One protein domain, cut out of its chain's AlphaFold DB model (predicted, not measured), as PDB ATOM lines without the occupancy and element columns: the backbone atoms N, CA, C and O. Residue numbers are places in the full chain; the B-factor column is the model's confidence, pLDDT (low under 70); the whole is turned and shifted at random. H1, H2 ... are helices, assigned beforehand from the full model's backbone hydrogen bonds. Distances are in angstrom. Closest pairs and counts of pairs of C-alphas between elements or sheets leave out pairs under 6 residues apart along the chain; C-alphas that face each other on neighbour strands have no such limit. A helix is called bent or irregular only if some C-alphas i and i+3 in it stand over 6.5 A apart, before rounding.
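Overview. This is residues 145 to 245 and 331 to 368 of the 587 residues of an uncharacterized protein of Legionella sp (UniProt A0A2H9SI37). This is a long, thin rod of helices: the long helix H1 runs along one half of it, the chain turns at the far end through the short helix H2, which lies crosswise to H1, and H3 and then H4 come back along H1, with H4 running on past the first residue of H1. The bent helix H5 packs on H4 as well, with its arm H5a by the last residues of H4 and its arm H5b beside H4 nearer H1, while H1 and H5 keep apart; the small helix H6 follows at the end of H5b. The printed part has 139 residues with six named helices, in the order H1, H2, H3, H4, H5, H6, and no named strand; the class is all helix. It is extended, with a radius of gyration of the C-alphas of 22.6 A and spans of 80 by 34 by 20 A.

Along the chain. Start at Pro 145, the first printed residue, and find C-alpha 148 at (-41.348, -13.081, 12.934), where H1 begins; residues 148 to 181 run 49.1 A to C-alpha 181 at (-29.380, 7.018, -30.258). Next come H2, residues 184 to 192, and H3, residues 198 to 206. H4, residues 209 to 236, then runs 40.0 A from its first C-alpha to its last. After the cut, look at residues 331 to 360, assigned by hydrogen bonds as one helix, H5, but bent: C-alphas 341 and 344 are 7.9 A apart. Its arm H5a is residues 331 to 341, 15.2 A long, and its arm H5b is residues 344 to 360, 23.4 A long; the two arms stand at a steep tilt of 66 degrees. H6, residues 362 to 365, ends at C-alpha 365, at (-24.035, 11.252, 2.870).

Arrangement. Begin with H1, which is close to H2 but not clearly touching it; the closest C-alphas, of Ala 179 and Ile 185, are 6.1 A apart, and the lines stand about perpendicular, at 86 degrees. H2 and H3 are only just apart, with their closest C-alphas 8.2 A apart. H1 touches H3 with residues 169 to 180 alone, closest at the C-alphas of Val 173 and Ile 202, 5.8 A apart, at a shallow tilt of 14 degrees, opposite ways. H3 and H4 meet only through their link. H1 touches H4 too, closest at the C-alphas of Arg 152 and Arg 223, 5.4 A apart, at a shallow tilt of 18 degrees, opposite ways. On H4, look at Val 217: its C-alpha and that of Ala 353 are the closest of H4 and H5b, 4.8 A apart, and these two touch at a shallow tilt of 28 degrees, opposite ways. H4 touches H5a with residues 231 to 236 alone, closest at the C-alphas of Thr 235 and Phe 335, 5.1 A apart, at a steep tilt of 39 degrees, opposite ways. H5b and H6 are close but not clearly touching, with the C-alphas of Leu 358 and Ser 365 the closest at 5.8 A. H1 is apart from H5a, H5b and H6. In H1, H2, H3, H5a and H5b every O i to N i+4 pair is within hydrogen-bond range; in H4 22 of 24 are, and H6 is too short for such a pair.

Size, cuts and confidence. The two C-alphas farthest apart are those of Leu 190 and Met 245, at 79.9 A. Residues 246 to 330 are not printed, and C-alphas 245 and 331 are 13.2 A apart across this cut, which lies in the link from H4 to H5. The links H1 to H2, H2 to H3, H3 to H4 and H5 to H6 are tight. The mean pLDDT of the printed part is 88.5; residues 145 to 146 and residue 245 are under 70.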
ATOM      1  N   PRO A 145     -49.338 -12.575  10.236       52.62
ATOM      2  CA  PRO A 145     -48.992 -11.526  11.199       52.62
ATOM      3  C   PRO A 145     -48.356 -12.022  12.509       52.62
ATOM      4  O   PRO A 145     -47.840 -11.206  13.267       52.62
ATOM      5  N   PHE A 146     -48.335 -13.331  12.784       59.78
ATOM      6  CA  PHE A 146     -47.910 -13.859  14.090       59.78
ATOM      7  C   PHE A 146     -46.537 -14.561  14.108       59.78
ATOM      8  O   PHE A 146     -46.126 -15.060  15.156       59.78
ATOM      9  N   HIS A 147     -45.785 -14.588  12.995       70.62
ATOM     10  CA  HIS A 147     -44.503 -15.310  12.919       70.62
ATOM     11  C   HIS A 147     -43.348 -14.457  12.365       70.62
ATOM     12  O   HIS A 147     -43.166 -14.333  11.154       70.62
ATOM     13  N   LEU A 148     -42.502 -13.938  13.263       78.00
ATOM     14  CA  LEU A 148     -41.348 -13.081  12.934       78.00
ATOM     15  C   LEU A 148     -40.374 -13.702  11.920       78.00
ATOM     16  O   LEU A 148     -39.917 -13.017  11.008       78.00
ATOM     17  N   SER A 149     -40.072 -14.999  12.039       71.56
ATOM     18  CA  SER A 149     -39.159 -15.682  11.111       71.56
ATOM     19  C   SER A 149     -39.679 -15.697   9.675       71.56
ATOM     20  O   SER A 149     -38.886 -15.604   8.747       71.56
ATOM     21  N   ARG A 150     -41.002 -15.753   9.483       70.75
ATOM     22  CA  ARG A 150     -41.607 -15.732   8.147       70.75
ATOM     23  C   ARG A 150     -41.581 -14.346   7.531       70.75
ATOM     24  O   ARG A 150     -41.239 -14.212   6.366       70.75
ATOM     25  N   ILE A 151     -41.889 -13.316   8.323       77.56
ATOM     26  CA  ILE A 151     -41.774 -11.923   7.872       77.56
ATOM     27  C   ILE A 151     -40.349 -11.670   7.368       77.56
ATOM     28  O   ILE A 151     -40.166 -11.072   6.314       77.56
ATOM     29  N   ARG A 152     -39.332 -12.181   8.073       85.50
ATOM     30  CA  ARG A 152     -37.936 -12.095   7.628       85.50
ATOM     31  C   ARG A 152     -37.718 -12.757   6.265       85.50
ATOM     32  O   ARG A 152     -37.078 -12.146   5.412       85.50
ATOM     33  N   ASP A 153     -38.220 -13.972   6.063       77.56
ATOM     34  CA  ASP A 153     -38.033 -14.721   4.814       77.56
ATOM     35  C   ASP A 153     -38.748 -14.030   3.629       77.56
ATOM     36  O   ASP A 153     -38.165 -13.886   2.553       77.56
ATOM     37  N   GLU A 154     -39.937 -13.463   3.850       77.31
ATOM     38  CA  GLU A 154     -40.635 -12.627   2.859       77.31
ATOM     39  C   GLU A 154     -39.866 -11.342   2.537       77.31
ATOM     40  O   GLU A 154     -39.746 -10.950   1.379       77.31
ATOM     41  N   VAL A 155     -39.271 -10.696   3.542       83.38
ATOM     42  CA  VAL A 155     -38.416  -9.523   3.323       83.38
ATOM     43  C   VAL A 155     -37.158  -9.894   2.524       83.38
ATOM     44  O   VAL A 155     -36.706  -9.106   1.691       83.38
ATOM     45  N   VAL A 156     -36.595 -11.095   2.722       81.06
ATOM     46  CA  VAL A 156     -35.488 -11.611   1.895       81.06
ATOM     47  C   VAL A 156     -35.935 -11.737   0.438       81.06
ATOM     48  O   VAL A 156     -35.246 -11.232  -0.451       81.06
ATOM     49  N   TYR A 157     -37.086 -12.367   0.201       79.00
ATOM     50  CA  TYR A 157     -37.642 -12.548  -1.137       79.00
ATOM     51  C   TYR A 157     -37.967 -11.208  -1.812       79.00
ATOM     52  O   TYR A 157     -37.512 -10.947  -2.926       79.00
ATOM     53  N   ALA A 158     -38.655 -10.305  -1.111       78.12
ATOM     54  CA  ALA A 158     -38.975  -8.968  -1.598       78.12
ATOM     55  C   ALA A 158     -37.712  -8.166  -1.951       78.12
ATOM     56  O   ALA A 158     -37.679  -7.468  -2.969       78.12
ATOM     57  N   ASN A 159     -36.636  -8.299  -1.168       85.75
ATOM     58  CA  ASN A 159     -35.358  -7.674  -1.493       85.75
ATOM     59  C   ASN A 159     -34.710  -8.272  -2.751       85.75
ATOM     60  O   ASN A 159     -34.139  -7.530  -3.550       85.75
ATOM     61  N   LEU A 160     -34.827  -9.582  -2.970       80.56
ATOM     62  CA  LEU A 160     -34.343 -10.221  -4.193       80.56
ATOM     63  C   LEU A 160     -35.133  -9.746  -5.424       80.56
ATOM     64  O   LEU A 160     -34.531  -9.363  -6.429       80.56
ATOM     65  N   CYS A 161     -36.463  -9.662  -5.323       76.88
ATOM     66  CA  CYS A 161     -37.317  -9.070  -6.356       76.88
ATOM     67  C   CYS A 161     -36.954  -7.605  -6.635       76.88
ATOM     68  O   CYS A 161     -36.905  -7.189  -7.790       76.88
ATOM     69  N   ARG A 162     -36.646  -6.828  -5.592       86.56
ATOM     70  CA  ARG A 162     -36.185  -5.440  -5.718       86.56
ATOM     71  C   ARG A 162     -34.867  -5.349  -6.488       86.56
ATOM     72  O   ARG A 162     -34.770  -4.535  -7.401       86.56
ATOM     73  N   ILE A 163     -33.860  -6.159  -6.143       82.94
ATOM     74  CA  ILE A 163     -32.575  -6.204  -6.867       82.94
ATOM     75  C   ILE A 163     -32.824  -6.522  -8.342       82.94
ATOM     76  O   ILE A 163     -32.318  -5.832  -9.225       82.94
ATOM     77  N   HIS A 164     -33.660  -7.523  -8.600       76.06
ATOM     78  CA  HIS A 164     -34.026  -7.911  -9.951       76.06
ATOM     79  C   HIS A 164     -34.724  -6.774 -10.723       76.06
ATOM     80  O   HIS A 164     -34.356  -6.481 -11.859       76.06
ATOM     81  N   TRP A 165     -35.662  -6.059 -10.090       81.44
ATOM     82  CA  TRP A 165     -36.291  -4.872 -10.677       81.44
ATOM     83  C   TRP A 165     -35.271  -3.778 -11.013       81.44
ATOM     84  O   TRP A 165     -35.360  -3.170 -12.077       81.44
ATOM     85  N   VAL A 166     -34.287  -3.526 -10.139       82.88
ATOM     86  CA  VAL A 166     -33.256  -2.499 -10.381       82.88
ATOM     87  C   VAL A 166     -32.484  -2.813 -11.657       82.88
ATOM     88  O   VAL A 166     -32.262  -1.913 -12.465       82.88
ATOM     89  N   PHE A 167     -32.124  -4.079 -11.864       77.25
ATOM     90  CA  PHE A 167     -31.447  -4.514 -13.080       77.25
ATOM     91  C   PHE A 167     -32.298  -4.348 -14.321       77.25
ATOM     92  O   PHE A 167     -31.878  -3.680 -15.257       77.25
ATOM     93  N   ASN A 168     -33.505  -4.904 -14.286       77.38
ATOM     94  CA  ASN A 168     -34.508  -4.756 -15.327       77.38
ATOM     95  C   ASN A 168     -34.629  -3.280 -15.753       77.38
ATOM     96  O   ASN A 168     -34.433  -2.933 -16.921       77.38
ATOM     97  N   ARG A 169     -34.852  -2.380 -14.785       84.62
ATOM     98  CA  ARG A 169     -34.936  -0.933 -15.018       84.62
ATOM     99  C   ARG A 169     -33.684  -0.385 -15.697       84.62
ATOM    100  O   ARG A 169     -33.799   0.325 -16.691       84.62
ATOM    101  N   LEU A 170     -32.501  -0.661 -15.143       80.88
ATOM    102  CA  LEU A 170     -31.233  -0.163 -15.683       80.88
ATOM    103  C   LEU A 170     -31.047  -0.594 -17.137       80.88
ATOM    104  O   LEU A 170     -30.707   0.233 -17.980       80.88
ATOM    105  N   THR A 171     -31.332  -1.854 -17.440       79.38
ATOM    106  CA  THR A 171     -31.200  -2.409 -18.784       79.38
ATOM    107  C   THR A 171     -32.164  -1.778 -19.763       79.38
ATOM    108  O   THR A 171     -31.734  -1.424 -20.853       79.38
ATOM    109  N   LEU A 172     -33.432  -1.569 -19.399       78.50
ATOM    110  CA  LEU A 172     -34.360  -0.880 -20.295       78.50
ATOM    111  C   LEU A 172     -33.991   0.564 -20.514       78.50
ATOM    112  O   LEU A 172     -34.003   1.009 -21.649       78.50
ATOM    113  N   VAL A 173     -33.672   1.302 -19.453       85.06
ATOM    114  CA  VAL A 173     -33.322   2.714 -19.604       85.06
ATOM    115  C   VAL A 173     -32.117   2.845 -20.533       85.06
ATOM    116  O   VAL A 173     -32.129   3.680 -21.430       85.06
ATOM    117  N   GLN A 174     -31.098   2.001 -20.366       81.12
ATOM    118  CA  GLN A 174     -29.917   2.038 -21.228       81.12
ATOM    119  C   GLN A 174     -30.191   1.482 -22.630       81.12
ATOM    120  O   GLN A 174     -29.708   2.042 -23.611       81.12
ATOM    121  N   GLY A 175     -31.007   0.435 -22.740       80.62
ATOM    122  CA  GLY A 175     -31.441  -0.145 -24.008       80.62
ATOM    123  C   GLY A 175     -32.253   0.842 -24.841       80.62
ATOM    124  O   GLY A 175     -31.925   1.058 -25.999       80.62
ATOM    125  N   LEU A 176     -33.235   1.515 -24.237       83.62
ATOM    126  CA  LEU A 176     -34.046   2.563 -24.858       83.62
ATOM    127  C   LEU A 176     -33.190   3.757 -25.274       83.62
ATOM    128  O   LEU A 176     -33.292   4.197 -26.413       83.62
ATOM    129  N   LYS A 177     -32.288   4.237 -24.407       85.88
ATOM    130  CA  LYS A 177     -31.347   5.313 -24.765       85.88
ATOM    131  C   LYS A 177     -30.480   4.944 -25.964       85.88
ATOM    132  O   LYS A 177     -30.265   5.768 -26.844       85.88
ATOM    133  N   THR A 178     -30.004   3.704 -26.005       81.81
ATOM    134  CA  THR A 178     -29.142   3.212 -27.087       81.81
ATOM    135  C   THR A 178     -29.923   3.009 -28.379       81.81
ATOM    136  O   THR A 178     -29.462   3.428 -29.432       81.81
ATOM    137  N   ALA A 179     -31.117   2.418 -28.304       83.06
ATOM    138  CA  ALA A 179     -32.005   2.238 -29.447       83.06
ATOM    139  C   ALA A 179     -32.444   3.587 -30.031       83.06
ATOM    140  O   ALA A 179     -32.484   3.738 -31.249       83.06
ATOM    141  N   ASN A 180     -32.715   4.574 -29.173       88.62
ATOM    142  CA  ASN A 180     -33.018   5.939 -29.587       88.62
ATOM    143  C   ASN A 180     -31.807   6.594 -30.267       88.62
ATOM    144  O   ASN A 180     -31.925   7.097 -31.377       88.62
ATOM    145  N   ALA A 181     -30.615   6.499 -29.665       87.31
ATOM    146  CA  ALA A 181     -29.380   7.018 -30.258       87.31
ATOM    147  C   ALA A 181     -29.002   6.334 -31.589       87.31
ATOM    148  O   ALA A 181     -28.317   6.933 -32.412       87.31
ATOM    149  N   ALA A 182     -29.434   5.090 -31.802       88.38
ATOM    150  CA  ALA A 182     -29.253   4.343 -33.045       88.38
ATOM    151  C   ALA A 182     -30.396   4.546 -34.063       88.38
ATOM    152  O   ALA A 182     -30.398   3.890 -35.104       88.38
ATOM    153  N   HIS A 183     -31.372   5.414 -33.765       92.44
ATOM    154  CA  HIS A 183     -32.585   5.652 -34.561       92.44
ATOM    155  C   HIS A 183     -33.449   4.397 -34.809       92.44
ATOM    156  O   HIS A 183     -34.263   4.357 -35.731       92.44
ATOM    157  N   TRP A 184     -33.312   3.348 -33.989       89.56
ATOM    158  CA  TRP A 184     -34.114   2.124 -34.120       89.56
ATOM    159  C   TRP A 184     -35.573   2.344 -33.727       89.56
ATOM    160  O   TRP A 184     -36.463   1.746 -34.328       89.56
ATOM    161  N   ILE A 185     -35.826   3.205 -32.734       87.50
ATOM    162  CA  ILE A 185     -37.192   3.529 -32.304       87.50
ATOM    163  C   ILE A 185     -37.939   4.271 -33.416       87.50
ATOM    164  O   ILE A 185     -39.056   3.886 -33.734       87.50
ATOM    165  N   GLU A 186     -37.293   5.232 -34.083       91.31
ATOM    166  CA  GLU A 186     -37.871   5.949 -35.230       91.31
ATOM    167  C   GLU A 186     -38.242   4.993 -36.377       91.31
ATOM    168  O   GLU A 186     -39.315   5.108 -36.966       91.31
ATOM    169  N   GLN A 187     -37.387   4.009 -36.680       91.12
ATOM    170  CA  GLN A 187     -37.682   2.994 -37.700       91.12
ATOM    171  C   GLN A 187     -38.875   2.109 -37.318       91.12
ATOM    172  O   GLN A 187     -39.684   1.752 -38.175       91.12
ATOM    173  N   LEU A 188     -38.985   1.753 -36.038       81.75
ATOM    174  CA  LEU A 188     -40.074   0.934 -35.514       81.75
ATOM    175  C   LEU A 188     -41.397   1.716 -35.487       81.75
ATOM    176  O   LEU A 188     -42.431   1.173 -35.866       81.75
ATOM    177  N   ASP A 189     -41.348   2.999 -35.138       90.06
ATOM    178  CA  ASP A 189     -42.475   3.932 -35.198       90.06
ATOM    179  C   ASP A 189     -42.975   4.139 -36.632       90.06
ATOM    180  O   ASP A 189     -44.178   4.057 -36.882       90.06
ATOM    181  N   LEU A 190     -42.065   4.307 -37.600       92.81
ATOM    182  CA  LEU A 190     -42.412   4.369 -39.025       92.81
ATOM    183  C   LEU A 190     -43.091   3.082 -39.510       92.81
ATOM    184  O   LEU A 190     -44.010   3.139 -40.323       92.81
ATOM    185  N   PHE A 191     -42.646   1.927 -39.014       90.38
ATOM    186  CA  PHE A 191     -43.216   0.633 -39.377       90.38
ATOM    187  C   PHE A 191     -44.596   0.391 -38.748       90.38
ATOM    188  O   PHE A 191     -45.490  -0.128 -39.415       90.38
ATOM    189  N   LEU A 192     -44.785   0.766 -37.478       83.00
ATOM    190  CA  LEU A 192     -46.043   0.572 -36.748       83.00
ATOM    191  C   LEU A 192     -47.050   1.718 -36.939       83.00
ATOM    192  O   LEU A 192     -48.212   1.571 -36.558       83.00
ATOM    193  N   GLY A 193     -46.635   2.846 -37.523       91.25
ATOM    194  CA  GLY A 193     -47.458   4.050 -37.648       91.25
ATOM    195  C   GLY A 193     -47.723   4.741 -36.305       91.25
ATOM    196  O   GLY A 193     -48.754   5.391 -36.142       91.25
ATOM    197  N   THR A 194     -46.828   4.567 -35.331       91.88
ATOM    198  CA  THR A 194     -46.931   5.127 -33.974       91.88
ATOM    199  C   THR A 194     -45.897   6.227 -33.749       91.88
ATOM    200  O   THR A 194     -44.978   6.388 -34.542       91.88
ATOM    201  N   HIS A 195     -46.055   7.011 -32.680       92.00
ATOM    202  CA  HIS A 195     -45.027   7.939 -32.206       92.00
ATOM    203  C   HIS A 195     -44.721   7.613 -30.745       92.00
ATOM    204  O   HIS A 195     -45.543   7.870 -29.860       92.00
ATOM    205  N   THR A 196     -43.550   7.042 -30.493       88.88
ATOM    206  CA  THR A 196     -43.115   6.609 -29.168       88.88
ATOM    207  C   THR A 196     -42.272   7.703 -28.517       88.88
ATOM    208  O   THR A 196     -41.148   7.974 -28.929       88.88
ATOM    209  N   ASP A 197     -42.792   8.323 -27.457       92.31
ATOM    210  CA  ASP A 197     -42.013   9.250 -26.628       92.31
ATOM    211  C   ASP A 197     -41.087   8.460 -25.683       92.31
ATOM    212  O   ASP A 197     -41.483   7.988 -24.610       92.31
ATOM    213  N   VAL A 198     -39.837   8.274 -26.117       89.62
ATOM    214  CA  VAL A 198     -38.821   7.513 -25.374       89.62
ATOM    215  C   VAL A 198     -38.505   8.156 -24.023       89.62
ATOM    216  O   VAL A 198     -38.301   7.439 -23.040       89.62
ATOM    217  N   ASP A 199     -38.490   9.486 -23.944       93.31
ATOM    218  CA  ASP A 199     -38.155  10.201 -22.714       93.31
ATOM    219  C   ASP A 199     -39.271  10.060 -21.678       93.31
ATOM    220  O   ASP A 199     -38.999   9.779 -20.506       93.31
ATOM    221  N   GLN A 200     -40.533  10.146 -22.108       90.94
ATOM    222  CA  GLN A 200     -41.680   9.877 -21.245       90.94
ATOM    223  C   GLN A 200     -41.687   8.424 -20.746       90.94
ATOM    224  O   GLN A 200     -41.968   8.171 -19.566       90.94
ATOM    225  N   LEU A 201     -41.343   7.461 -21.606       85.69
ATOM    226  CA  LEU A 201     -41.235   6.052 -21.224       85.69
ATOM    227  C   LEU A 201     -40.120   5.839 -20.187       85.69
ATOM    228  O   LEU A 201     -40.345   5.191 -19.160       85.69
ATOM    229  N   ILE A 202     -38.940   6.431 -20.402       89.31
ATOM    230  CA  ILE A 202     -37.822   6.389 -19.449       89.31
ATOM    231  C   ILE A 202     -38.226   7.019 -18.114       89.31
ATOM    232  O   ILE A 202     -37.993   6.411 -17.066       89.31
ATOM    233  N   ALA A 203     -38.857   8.196 -18.131       91.00
ATOM    234  CA  ALA A 203     -39.317   8.876 -16.923       91.00
ATOM    235  C   ALA A 203     -40.318   8.014 -16.136       91.00
ATOM    236  O   ALA A 203     -40.208   7.885 -14.915       91.00
ATOM    237  N   THR A 204     -41.239   7.346 -16.836       85.00
ATOM    238  CA  THR A 204     -42.222   6.430 -16.236       85.00
ATOM    239  C   THR A 204     -41.545   5.225 -15.577       85.00
ATOM    240  O   THR A 204     -41.845   4.890 -14.432       85.00
ATOM    241  N   ILE A 205     -40.576   4.604 -16.258       83.50
ATOM    242  CA  ILE A 205     -39.790   3.477 -15.729       83.50
ATOM    243  C   ILE A 205     -38.953   3.900 -14.505       83.50
ATOM    244  O   ILE A 205     -38.724   3.100 -13.593       83.50
ATOM    245  N   GLN A 206     -38.488   5.150 -14.462       89.75
ATOM    246  CA  GLN A 206     -37.680   5.692 -13.366       89.75
ATOM    247  C   GLN A 206     -38.498   6.203 -12.175       89.75
ATOM    248  O   GLN A 206     -37.946   6.273 -11.077       89.75
ATOM    249  N   ALA A 207     -39.789   6.508 -12.339       88.88
ATOM    250  CA  ALA A 207     -40.629   7.085 -11.286       88.88
ATOM    251  C   ALA A 207     -40.570   6.340  -9.927       88.88
ATOM    252  O   ALA A 207     -40.494   7.004  -8.890       88.88
ATOM    253  N   PRO A 208     -40.507   4.990  -9.864       87.69
ATOM    254  CA  PRO A 208     -40.431   4.263  -8.592       87.69
ATOM    255  C   PRO A 208     -39.062   4.299  -7.889       87.69
ATOM    256  O   PRO A 208     -38.919   3.685  -6.829       87.69
ATOM    257  N   ILE A 209     -38.036   4.958  -8.446       89.56
ATOM    258  CA  ILE A 209     -36.651   4.856  -7.948       89.56
ATOM    259  C   ILE A 209     -36.508   5.286  -6.487       89.56
ATOM    260  O   ILE A 209     -35.826   4.611  -5.720       89.56
ATOM    261  N   GLY A 210     -37.215   6.345  -6.077       90.44
ATOM    262  CA  GLY A 210     -37.205   6.807  -4.691       90.44
ATOM    263  C   GLY A 210     -37.701   5.719  -3.741       90.44
ATOM    264  O   GLY A 210     -37.006   5.356  -2.795       90.44
ATOM    265  N   MET A 211     -38.859   5.121  -4.041       90.56
ATOM    266  CA  MET A 211     -39.424   4.017  -3.258       90.56
ATOM    267  C   MET A 211     -38.467   2.820  -3.198       90.56
ATOM    268  O   MET A 211     -38.227   2.275  -2.124       90.56
ATOM    269  N   VAL A 212     -37.883   2.428  -4.329       90.19
ATOM    270  CA  VAL A 212     -36.950   1.293  -4.401       90.19
ATOM    271  C   VAL A 212     -35.682   1.542  -3.578       90.19
ATOM    272  O   VAL A 212     -35.192   0.620  -2.919       90.19
ATOM    273  N   ASN A 213     -35.187   2.778  -3.559       93.00
ATOM    274  CA  ASN A 213     -34.058   3.187  -2.731       93.00
ATOM    275  C   ASN A 213     -34.395   3.086  -1.237       93.00
ATOM    276  O   ASN A 213     -33.627   2.485  -0.486       93.00
ATOM    277  N   TYR A 214     -35.570   3.553  -0.804       94.62
ATOM    278  CA  TYR A 214     -36.023   3.366   0.580       94.62
ATOM    279  C   TYR A 214     -36.168   1.886   0.953       94.62
ATOM    280  O   TYR A 214     -35.653   1.459   1.988       94.62
ATOM    281  N   LEU A 215     -36.802   1.080   0.096       91.81
ATOM    282  CA  LEU A 215     -36.982  -0.357   0.330       91.81
ATOM    283  C   LEU A 215     -35.646  -1.100   0.431       91.81
ATOM    284  O   LEU A 215     -35.524  -2.039   1.212       91.81
ATOM    285  N   SER A 216     -34.623  -0.664  -0.309       93.25
ATOM    286  CA  SER A 216     -33.290  -1.275  -0.249       93.25
ATOM    287  C   SER A 216     -32.647  -1.190   1.137       93.25
ATOM    288  O   SER A 216     -31.958  -2.121   1.535       93.25
ATOM    289  N   VAL A 217     -32.878  -0.105   1.883       96.31
ATOM    290  CA  VAL A 217     -32.391   0.054   3.260       96.31
ATOM    291  C   VAL A 217     -33.379  -0.591   4.227       96.31
ATOM    292  O   VAL A 217     -32.986  -1.362   5.102       96.31
ATOM    293  N   GLY A 218     -34.674  -0.325   4.025       94.94
ATOM    294  CA  GLY A 218     -35.756  -0.796   4.881       94.94
ATOM    295  C   GLY A 218     -35.803  -2.316   5.015       94.94
ATOM    296  O   GLY A 218     -35.984  -2.811   6.123       94.94
ATOM    297  N   PHE A 219     -35.581  -3.070   3.935       94.25
ATOM    298  CA  PHE A 219     -35.592  -4.534   3.988       94.25
ATOM    299  C   PHE A 219     -34.453  -5.110   4.833       94.25
ATOM    300  O   PHE A 219     -34.700  -5.956   5.694       94.25
ATOM    301  N   PHE A 220     -33.218  -4.638   4.650       95.06
ATOM    302  CA  PHE A 220     -32.098  -5.104   5.470       95.06
ATOM    303  C   PHE A 220     -32.239  -4.663   6.928       95.06
ATOM    304  O   PHE A 220     -32.047  -5.478   7.826       95.06
ATOM    305  N   LEU A 221     -32.672  -3.424   7.181       96.88
ATOM    306  CA  LEU A 221     -32.916  -2.947   8.543       96.88
ATOM    307  C   LEU A 221     -34.037  -3.737   9.233       96.88
ATOM    308  O   LEU A 221     -33.896  -4.119  10.390       96.88
ATOM    309  N   THR A 222     -35.126  -4.038   8.523       94.50
ATOM    310  CA  THR A 222     -36.234  -4.844   9.056       94.50
ATOM    311  C   THR A 222     -35.755  -6.242   9.434       94.50
ATOM    312  O   THR A 222     -36.039  -6.704  10.537       94.50
ATOM    313  N   ARG A 223     -34.979  -6.910   8.568       94.00
ATOM    314  CA  ARG A 223     -34.399  -8.224   8.888       94.00
ATOM    315  C   ARG A 223     -33.453  -8.162  10.082       94.00
ATOM    316  O   ARG A 223     -33.573  -8.998  10.973       94.00
ATOM    317  N   PHE A 224     -32.585  -7.151  10.132       96.44
ATOM    318  CA  PHE A 224     -31.685  -6.925  11.258       96.44
ATOM    319  C   PHE A 224     -32.467  -6.767  12.570       96.44
ATOM    320  O   PHE A 224     -32.152  -7.428  13.554       96.44
ATOM    321  N   VAL A 225     -33.525  -5.947  12.575       96.38
ATOM    322  CA  VAL A 225     -34.397  -5.742  13.742       96.38
ATOM    323  C   VAL A 225     -35.114  -7.031  14.138       96.38
ATOM    324  O   VAL A 225     -35.199  -7.327  15.327       96.38
ATOM    325  N   ILE A 226     -35.594  -7.827  13.179       92.38
ATOM    326  CA  ILE A 226     -36.230  -9.121  13.464       92.38
ATOM    327  C   ILE A 226     -35.229 -10.092  14.101       92.38
ATOM    328  O   ILE A 226     -35.525 -10.664  15.152       92.38
ATOM    329  N   ASP A 227     -34.049 -10.275  13.504       93.44
ATOM    330  CA  ASP A 227     -33.031 -11.184  14.038       93.44
ATOM    331  C   ASP A 227     -32.514 -10.692  15.406       93.44
ATOM    332  O   ASP A 227     -32.293 -11.511  16.302       93.44
ATOM    333  N   ALA A 228     -32.415  -9.374  15.621       95.94
ATOM    334  CA  ALA A 228     -32.055  -8.775  16.908       95.94
ATOM    335  C   ALA A 228     -33.162  -8.969  17.954       95.94
ATOM    336  O   ALA A 228     -32.878  -9.306  19.102       95.94
ATOM    337  N   GLY A 229     -34.428  -8.824  17.562       94.88
ATOM    338  CA  GLY A 229     -35.584  -9.102  18.411       94.88
ATOM    339  C   GLY A 229     -35.649 -10.569  18.831       94.88
ATOM    340  O   GLY A 229     -35.898 -10.856  19.999       94.88
ATOM    341  N   LEU A 230     -35.353 -11.502  17.918       91.12
ATOM    342  CA  LEU A 230     -35.239 -12.928  18.236       91.12
ATOM    343  C   LEU A 230     -34.073 -13.204  19.194       91.12
ATOM    344  O   LEU A 230     -34.267 -13.903  20.186       91.12
ATOM    345  N   LEU A 231     -32.900 -12.609  18.950       94.69
ATOM    346  CA  LEU A 231     -31.749 -12.697  19.853       94.69
ATOM    347  C   LEU A 231     -32.116 -12.210  21.264       94.69
ATOM    348  O   LEU A 231     -31.860 -12.913  22.239       94.69
ATOM    349  N   ILE A 232     -32.759 -11.042  21.381       95.12
ATOM    350  CA  ILE A 232     -33.201 -10.470  22.663       95.12
ATOM    351  C   ILE A 232     -34.248 -11.367  23.330       95.12
ATOM    352  O   ILE A 232     -34.106 -11.673  24.513       95.12
ATOM    353  N   LYS A 233     -35.264 -11.820  22.580       93.81
ATOM    354  CA  LYS A 233     -36.318 -12.720  23.066       93.81
ATOM    355  C   LYS A 233     -35.703 -13.964  23.701       93.81
ATOM    356  O   LYS A 233     -35.911 -14.202  24.881       93.81
ATOM    357  N   HIS A 234     -34.904 -14.716  22.953       91.31
ATOM    358  CA  HIS A 234     -34.365 -15.995  23.423       91.31
ATOM    359  C   HIS A 234     -33.242 -15.826  24.468       91.31
ATOM    360  O   HIS A 234     -32.977 -16.727  25.262       91.31
ATOM    361  N   THR A 235     -32.614 -14.649  24.554       93.88
ATOM    362  CA  THR A 235     -31.611 -14.349  25.588       93.88
ATOM    363  C   THR A 235     -32.254 -13.951  26.922       93.88
ATOM    364  O   THR A 235     -31.977 -14.571  27.958       93.88
ATOM    365  N   PHE A 236     -33.110 -12.921  26.895       93.88
ATOM    366  CA  PHE A 236     -33.608 -12.209  28.081       93.88
ATOM    367  C   PHE A 236     -35.057 -12.539  28.445       93.88
ATOM    368  O   PHE A 236     -35.411 -12.462  29.619       93.88
ATOM    369  N   PHE A 237     -35.869 -12.960  27.474       93.56
ATOM    370  CA  PHE A 237     -37.262 -13.374  27.674       93.56
ATOM    371  C   PHE A 237     -37.497 -14.827  27.227       93.56
ATOM    372  O   PHE A 237     -38.431 -15.086  26.462       93.56
ATOM    373  N   PRO A 238     -36.641 -15.776  27.659       91.25
ATOM    374  CA  PRO A 238     -36.799 -17.173  27.290       91.25
ATOM    375  C   PRO A 238     -38.123 -17.725  27.825       91.25
ATOM    376  O   PRO A 238     -38.593 -17.309  28.892       91.25
ATOM    377  N   SER A 239     -38.695 -18.695  27.119       89.69
ATOM    378  CA  SER A 239     -39.812 -19.489  27.635       89.69
ATOM    379  C   SER A 239     -39.404 -20.263  28.897       89.69
ATOM    380  O   SER A 239     -38.219 -20.456  29.175       89.69
ATOM    381  N   GLU A 240     -40.373 -20.733  29.685       86.31
ATOM    382  CA  GLU A 240     -40.076 -21.533  30.886       86.31
ATOM    383  C   GLU A 240     -39.302 -22.820  30.550       86.31
ATOM    384  O   GLU A 240     -38.358 -23.185  31.257       86.31
ATOM    385  N   LEU A 241     -39.600 -23.419  29.390       84.12
ATOM    386  CA  LEU A 241     -38.845 -24.544  28.835       84.12
ATOM    387  C   LEU A 241     -37.386 -24.161  28.535       84.12
ATOM    388  O   LEU A 241     -36.479 -24.921  28.865       84.12
ATOM    389  N   GLU A 242     -37.141 -22.977  27.965       85.00
ATOM    390  CA  GLU A 242     -35.794 -22.474  27.645       85.00
ATOM    391  C   GLU A 242     -34.963 -22.093  28.879       85.00
ATOM    392  O   GLU A 242     -33.728 -22.088  28.837       85.00
ATOM    393  N   LYS A 243     -35.617 -21.760  29.998       83.00
ATOM    394  CA  LYS A 243     -34.935 -21.473  31.270       83.00
ATOM    395  C   LYS A 243     -34.417 -22.733  31.965       83.00
ATOM    396  O   LYS A 243     -33.763 -22.600  33.001       83.00
ATOM    397  N   SER A 244     -34.708 -23.926  31.438       71.12
ATOM    398  CA  SER A 244     -34.414 -25.217  32.076       71.12
ATOM    399  C   SER A 244     -35.093 -25.419  33.441       71.12
ATOM    400  O   SER A 244     -34.784 -26.386  34.127       71.12
ATOM    401  N   MET A 245     -35.999 -24.531  33.878       56.44
ATOM    402  CA  MET A 245     -36.543 -24.572  35.248       56.44
ATOM    403  C   MET A 245     -37.546 -25.702  35.470       56.44
ATOM    404  O   MET A 245     -37.736 -26.128  36.603       56.44
ATOM    405  N   ALA A 331     -28.282 -16.713  30.604       91.25
ATOM    406  CA  ALA A 331     -28.560 -15.787  29.502       91.25
ATOM    407  C   ALA A 331     -27.361 -15.670  28.547       91.25
ATOM    408  O   ALA A 331     -27.550 -15.579  27.341       91.25
ATOM    409  N   TYR A 332     -26.133 -15.746  29.070       90.38
ATOM    410  CA  TYR A 332     -24.920 -15.707  28.258       90.38
ATOM    411  C   TYR A 332     -24.789 -16.923  27.326       90.38
ATOM    412  O   TYR A 332     -24.477 -16.756  26.150       90.38
ATOM    413  N   GLU A 333     -25.087 -18.134  27.807       87.19
ATOM    414  CA  GLU A 333     -25.102 -19.341  26.965       87.19
ATOM    415  C   GLU A 333     -26.138 -19.233  25.837       87.19
ATOM    416  O   GLU A 333     -25.815 -19.520  24.683       87.19
ATOM    417  N   ARG A 334     -27.357 -18.764  26.148       90.38
ATOM    418  CA  ARG A 334     -28.397 -18.527  25.131       90.38
ATOM    419  C   ARG A 334     -27.987 -17.446  24.138       90.38
ATOM    420  O   ARG A 334     -28.147 -17.644  22.940       90.38
ATOM    421  N   PHE A 335     -27.401 -16.350  24.617       94.75
ATOM    422  CA  PHE A 335     -26.886 -15.277  23.772       94.75
ATOM    423  C   PHE A 335     -25.833 -15.789  22.790       94.75
ATOM    424  O   PHE A 335     -25.942 -15.530  21.596       94.75
ATOM    425  N   LEU A 336     -24.834 -16.540  23.268       91.94
ATOM    426  CA  LEU A 336     -23.788 -17.094  22.407       91.94
ATOM    427  C   LEU A 336     -24.360 -18.048  21.357       91.94
ATOM    428  O   LEU A 336     -23.954 -17.974  20.199       91.94
ATOM    429  N   HIS A 337     -25.306 -18.908  21.740       90.00
ATOM    430  CA  HIS A 337     -25.979 -19.801  20.798       90.00
ATOM    431  C   HIS A 337     -26.758 -19.014  19.732       90.00
ATOM    432  O   HIS A 337     -26.587 -19.229  18.532       90.00
ATOM    433  N   GLU A 338     -27.581 -18.055  20.153       92.88
ATOM    434  CA  GLU A 338     -28.397 -17.251  19.245       92.88
ATOM    435  C   GLU A 338     -27.548 -16.359  18.328       92.88
ATOM    436  O   GLU A 338     -27.888 -16.194  17.150       92.88
ATOM    437  N   LEU A 339     -26.428 -15.836  18.839       94.81
ATOM    438  CA  LEU A 339     -25.438 -15.089  18.070       94.81
ATOM    439  C   LEU A 339     -24.737 -16.000  17.060       94.81
ATOM    440  O   LEU A 339     -24.677 -15.649  15.884       94.81
ATOM    441  N   TYR A 340     -24.268 -17.183  17.467       91.25
ATOM    442  CA  TYR A 340     -23.667 -18.159  16.552       91.25
ATOM    443  C   TYR A 340     -24.630 -18.524  15.414       91.25
ATOM    444  O   TYR A 340     -24.242 -18.542  14.252       91.25
ATOM    445  N   LYS A 341     -25.920 -18.684  15.702       88.44
ATOM    446  CA  LYS A 341     -26.930 -18.984  14.681       88.44
ATOM    447  C   LYS A 341     -27.180 -17.844  13.682       88.44
ATOM    448  O   LYS A 341     -27.597 -18.104  12.556       88.44
ATOM    449  N   ARG A 342     -26.965 -16.578  14.071       93.00
ATOM    450  CA  ARG A 342     -27.388 -15.395  13.286       93.00
ATOM    451  C   ARG A 342     -26.271 -14.453  12.860       93.00
ATOM    452  O   ARG A 342     -26.537 -13.566  12.058       93.00
ATOM    453  N   HIS A 343     -25.039 -14.624  13.335       95.50
ATOM    454  CA  HIS A 343     -23.949 -13.670  13.100       95.50
ATOM    455  C   HIS A 343     -23.719 -13.361  11.614       95.50
ATOM    456  O   HIS A 343     -23.549 -12.198  11.261       95.50
ATOM    457  N   CYS A 344     -23.800 -14.360  10.729       95.31
ATOM    458  CA  CYS A 344     -23.706 -14.136   9.284       95.31
ATOM    459  C   CYS A 344     -24.840 -13.250   8.748       95.31
ATOM    460  O   CYS A 344     -24.608 -12.422   7.872       95.31
ATOM    461  N   ASN A 345     -26.064 -13.420   9.256       93.50
ATOM    462  CA  ASN A 345     -27.208 -12.604   8.853       93.50
ATOM    463  C   ASN A 345     -27.084 -11.185   9.407       93.50
ATOM    464  O   ASN A 345     -27.279 -10.240   8.656       93.50
ATOM    465  N   PHE A 346     -26.670 -11.024  10.669       96.62
ATOM    466  CA  PHE A 346     -26.395  -9.707  11.244       96.62
ATOM    467  C   PHE A 346     -25.328  -8.952  10.464       96.62
ATOM    468  O   PHE A 346     -25.538  -7.792  10.121       96.62
ATOM    469  N   ALA A 347     -24.207  -9.609  10.160       96.50
ATOM    470  CA  ALA A 347     -23.135  -9.014   9.376       96.50
ATOM    471  C   ALA A 347     -23.645  -8.595   7.992       96.50
ATOM    472  O   ALA A 347     -23.441  -7.455   7.589       96.50
ATOM    473  N   ASN A 348     -24.361  -9.485   7.302       95.56
ATOM    474  CA  ASN A 348     -24.944  -9.199   5.997       95.56
ATOM    475  C   ASN A 348     -25.916  -8.013   6.029       95.56
ATOM    476  O   ASN A 348     -25.806  -7.096   5.222       95.56
ATOM    477  N   ASP A 349     -26.858  -8.027   6.965       96.31
ATOM    478  CA  ASP A 349     -27.946  -7.058   7.002       96.31
ATOM    479  C   ASP A 349     -27.453  -5.686   7.462       96.31
ATOM    480  O   ASP A 349     -27.853  -4.671   6.897       96.31
ATOM    481  N   LEU A 350     -26.512  -5.639   8.407       97.12
ATOM    482  CA  LEU A 350     -25.878  -4.393   8.832       97.12
ATOM    483  C   LEU A 350     -25.026  -3.774   7.716       97.12
ATOM    484  O   LEU A 350     -25.139  -2.573   7.454       97.12
ATOM    485  N   VAL A 351     -24.191  -4.582   7.051       97.31
ATOM    486  CA  VAL A 351     -23.343  -4.117   5.944       97.31
ATOM    487  C   VAL A 351     -24.215  -3.569   4.822       97.31
ATOM    488  O   VAL A 351     -24.033  -2.422   4.423       97.31
ATOM    489  N   TRP A 352     -25.211  -4.325   4.362       96.62
ATOM    490  CA  TRP A 352     -26.036  -3.886   3.242       96.62
ATOM    491  C   TRP A 352     -27.004  -2.758   3.583       96.62
ATOM    492  O   TRP A 352     -27.224  -1.902   2.730       96.62
ATOM    493  N   ALA A 353     -27.539  -2.686   4.806       97.31
ATOM    494  CA  ALA A 353     -28.301  -1.514   5.237       97.31
ATOM    495  C   ALA A 353     -27.431  -0.248   5.193       97.31
ATOM    496  O   ALA A 353     -27.867   0.780   4.677       97.31
ATOM    497  N   THR A 354     -26.185  -0.342   5.669       97.69
ATOM    498  CA  THR A 354     -25.235   0.779   5.689       97.69
ATOM    499  C   THR A 354     -24.810   1.180   4.280       97.69
ATOM    500  O   THR A 354     -24.901   2.350   3.920       97.69
ATOM    501  N   VAL A 355     -24.384   0.219   3.459       97.00
ATOM    502  CA  VAL A 355     -23.946   0.473   2.081       97.00
ATOM    503  C   VAL A 355     -25.090   1.061   1.265       97.00
ATOM    504  O   VAL A 355     -24.893   2.098   0.643       97.00
ATOM    505  N   ASN A 356     -26.293   0.477   1.320       96.19
ATOM    506  CA  ASN A 356     -27.452   1.009   0.599       96.19
ATOM    507  C   ASN A 356     -27.854   2.398   1.094       96.19
ATOM    508  O   ASN A 356     -28.288   3.218   0.291       96.19
ATOM    509  N   PHE A 357     -27.720   2.680   2.393       97.69
ATOM    510  CA  PHE A 357     -27.979   4.017   2.913       97.69
ATOM    511  C   PHE A 357     -26.995   5.028   2.320       97.69
ATOM    512  O   PHE A 357     -27.413   6.032   1.748       97.69
ATOM    513  N   LEU A 358     -25.696   4.732   2.390       97.50
ATOM    514  CA  LEU A 358     -24.656   5.619   1.875       97.50
ATOM    515  C   LEU A 358     -24.798   5.861   0.372       97.50
ATOM    516  O   LEU A 358     -24.624   6.995  -0.067       97.50
ATOM    517  N   THR A 359     -25.110   4.819  -0.401       95.50
ATOM    518  CA  THR A 359     -25.090   4.861  -1.869       95.50
ATOM    519  C   THR A 359     -26.397   5.361  -2.474       95.50
ATOM    520  O   THR A 359     -26.354   6.133  -3.425       95.50
ATOM    521  N   ASN A 360     -27.555   4.994  -1.917       94.62
ATOM    522  CA  ASN A 360     -28.852   5.428  -2.450       94.62
ATOM    523  C   ASN A 360     -29.302   6.797  -1.923       94.62
ATOM    524  O   ASN A 360     -30.157   7.430  -2.543       94.62
ATOM    525  N   PHE A 361     -28.732   7.248  -0.803       95.81
ATOM    526  CA  PHE A 361     -28.921   8.590  -0.245       95.81
ATOM    527  C   PHE A 361     -27.600   9.360  -0.254       95.81
ATOM    528  O   PHE A 361     -27.236  10.037   0.707       95.81
ATOM    529  N   ASN A 362     -26.864   9.244  -1.357       94.94
ATOM    530  CA  ASN A 362     -25.542   9.829  -1.517       94.94
ATOM    531  C   ASN A 362     -25.509  11.362  -1.393       94.94
ATOM    532  O   ASN A 362     -24.546  11.919  -0.872       94.94
ATOM    533  N   SER A 363     -26.594  12.040  -1.770       94.81
ATOM    534  CA  SER A 363     -26.780  13.475  -1.534       94.81
ATOM    535  C   SER A 363     -26.815  13.838  -0.045       94.81
ATOM    536  O   SER A 363     -26.337  14.903   0.333       94.81
ATOM    537  N   ILE A 364     -27.339  12.946   0.803       96.25
ATOM    538  CA  ILE A 364     -27.361  13.106   2.264       96.25
ATOM    539  C   ILE A 364     -25.992  12.757   2.857       96.25
ATOM    540  O   ILE A 364     -25.520  13.447   3.757       96.25
ATOM    541  N   SER A 365     -25.342  11.698   2.364       94.31
ATOM    542  CA  SER A 365     -24.035  11.252   2.870       94.31
ATOM    543  C   SER A 365     -22.847  12.056   2.323       94.31
ATOM    544  O   SER A 365     -21.729  11.904   2.812       94.31
ATOM    545  N   GLY A 366     -23.075  12.927   1.335       96.31
ATOM    546  CA  GLY A 366     -22.050  13.776   0.730       96.31
ATOM    547  C   GLY A 366     -21.071  13.024  -0.176       96.31
ATOM    548  O   GLY A 366     -19.969  13.520  -0.409       96.31
ATOM    549  N   ILE A 367     -21.438  11.838  -0.677       96.88
ATOM    550  CA  ILE A 367     -20.602  11.071  -1.613       96.88
ATOM    551  C   ILE A 367     -21.065  11.285  -3.056       96.88
ATOM    552  O   ILE A 367     -22.255  11.415  -3.333       96.88
ATOM    553  N   SER A 368     -20.126  11.315  -4.001       96.00
ATOM    554  CA  SER A 368     -20.457  11.452  -5.424       96.00
ATOM    555  C   SER A 368     -21.019  10.151  -6.012       96.00
ATOM    556  O   SER A 368     -20.730   9.059  -5.513       96.00
TER     557      SER A 368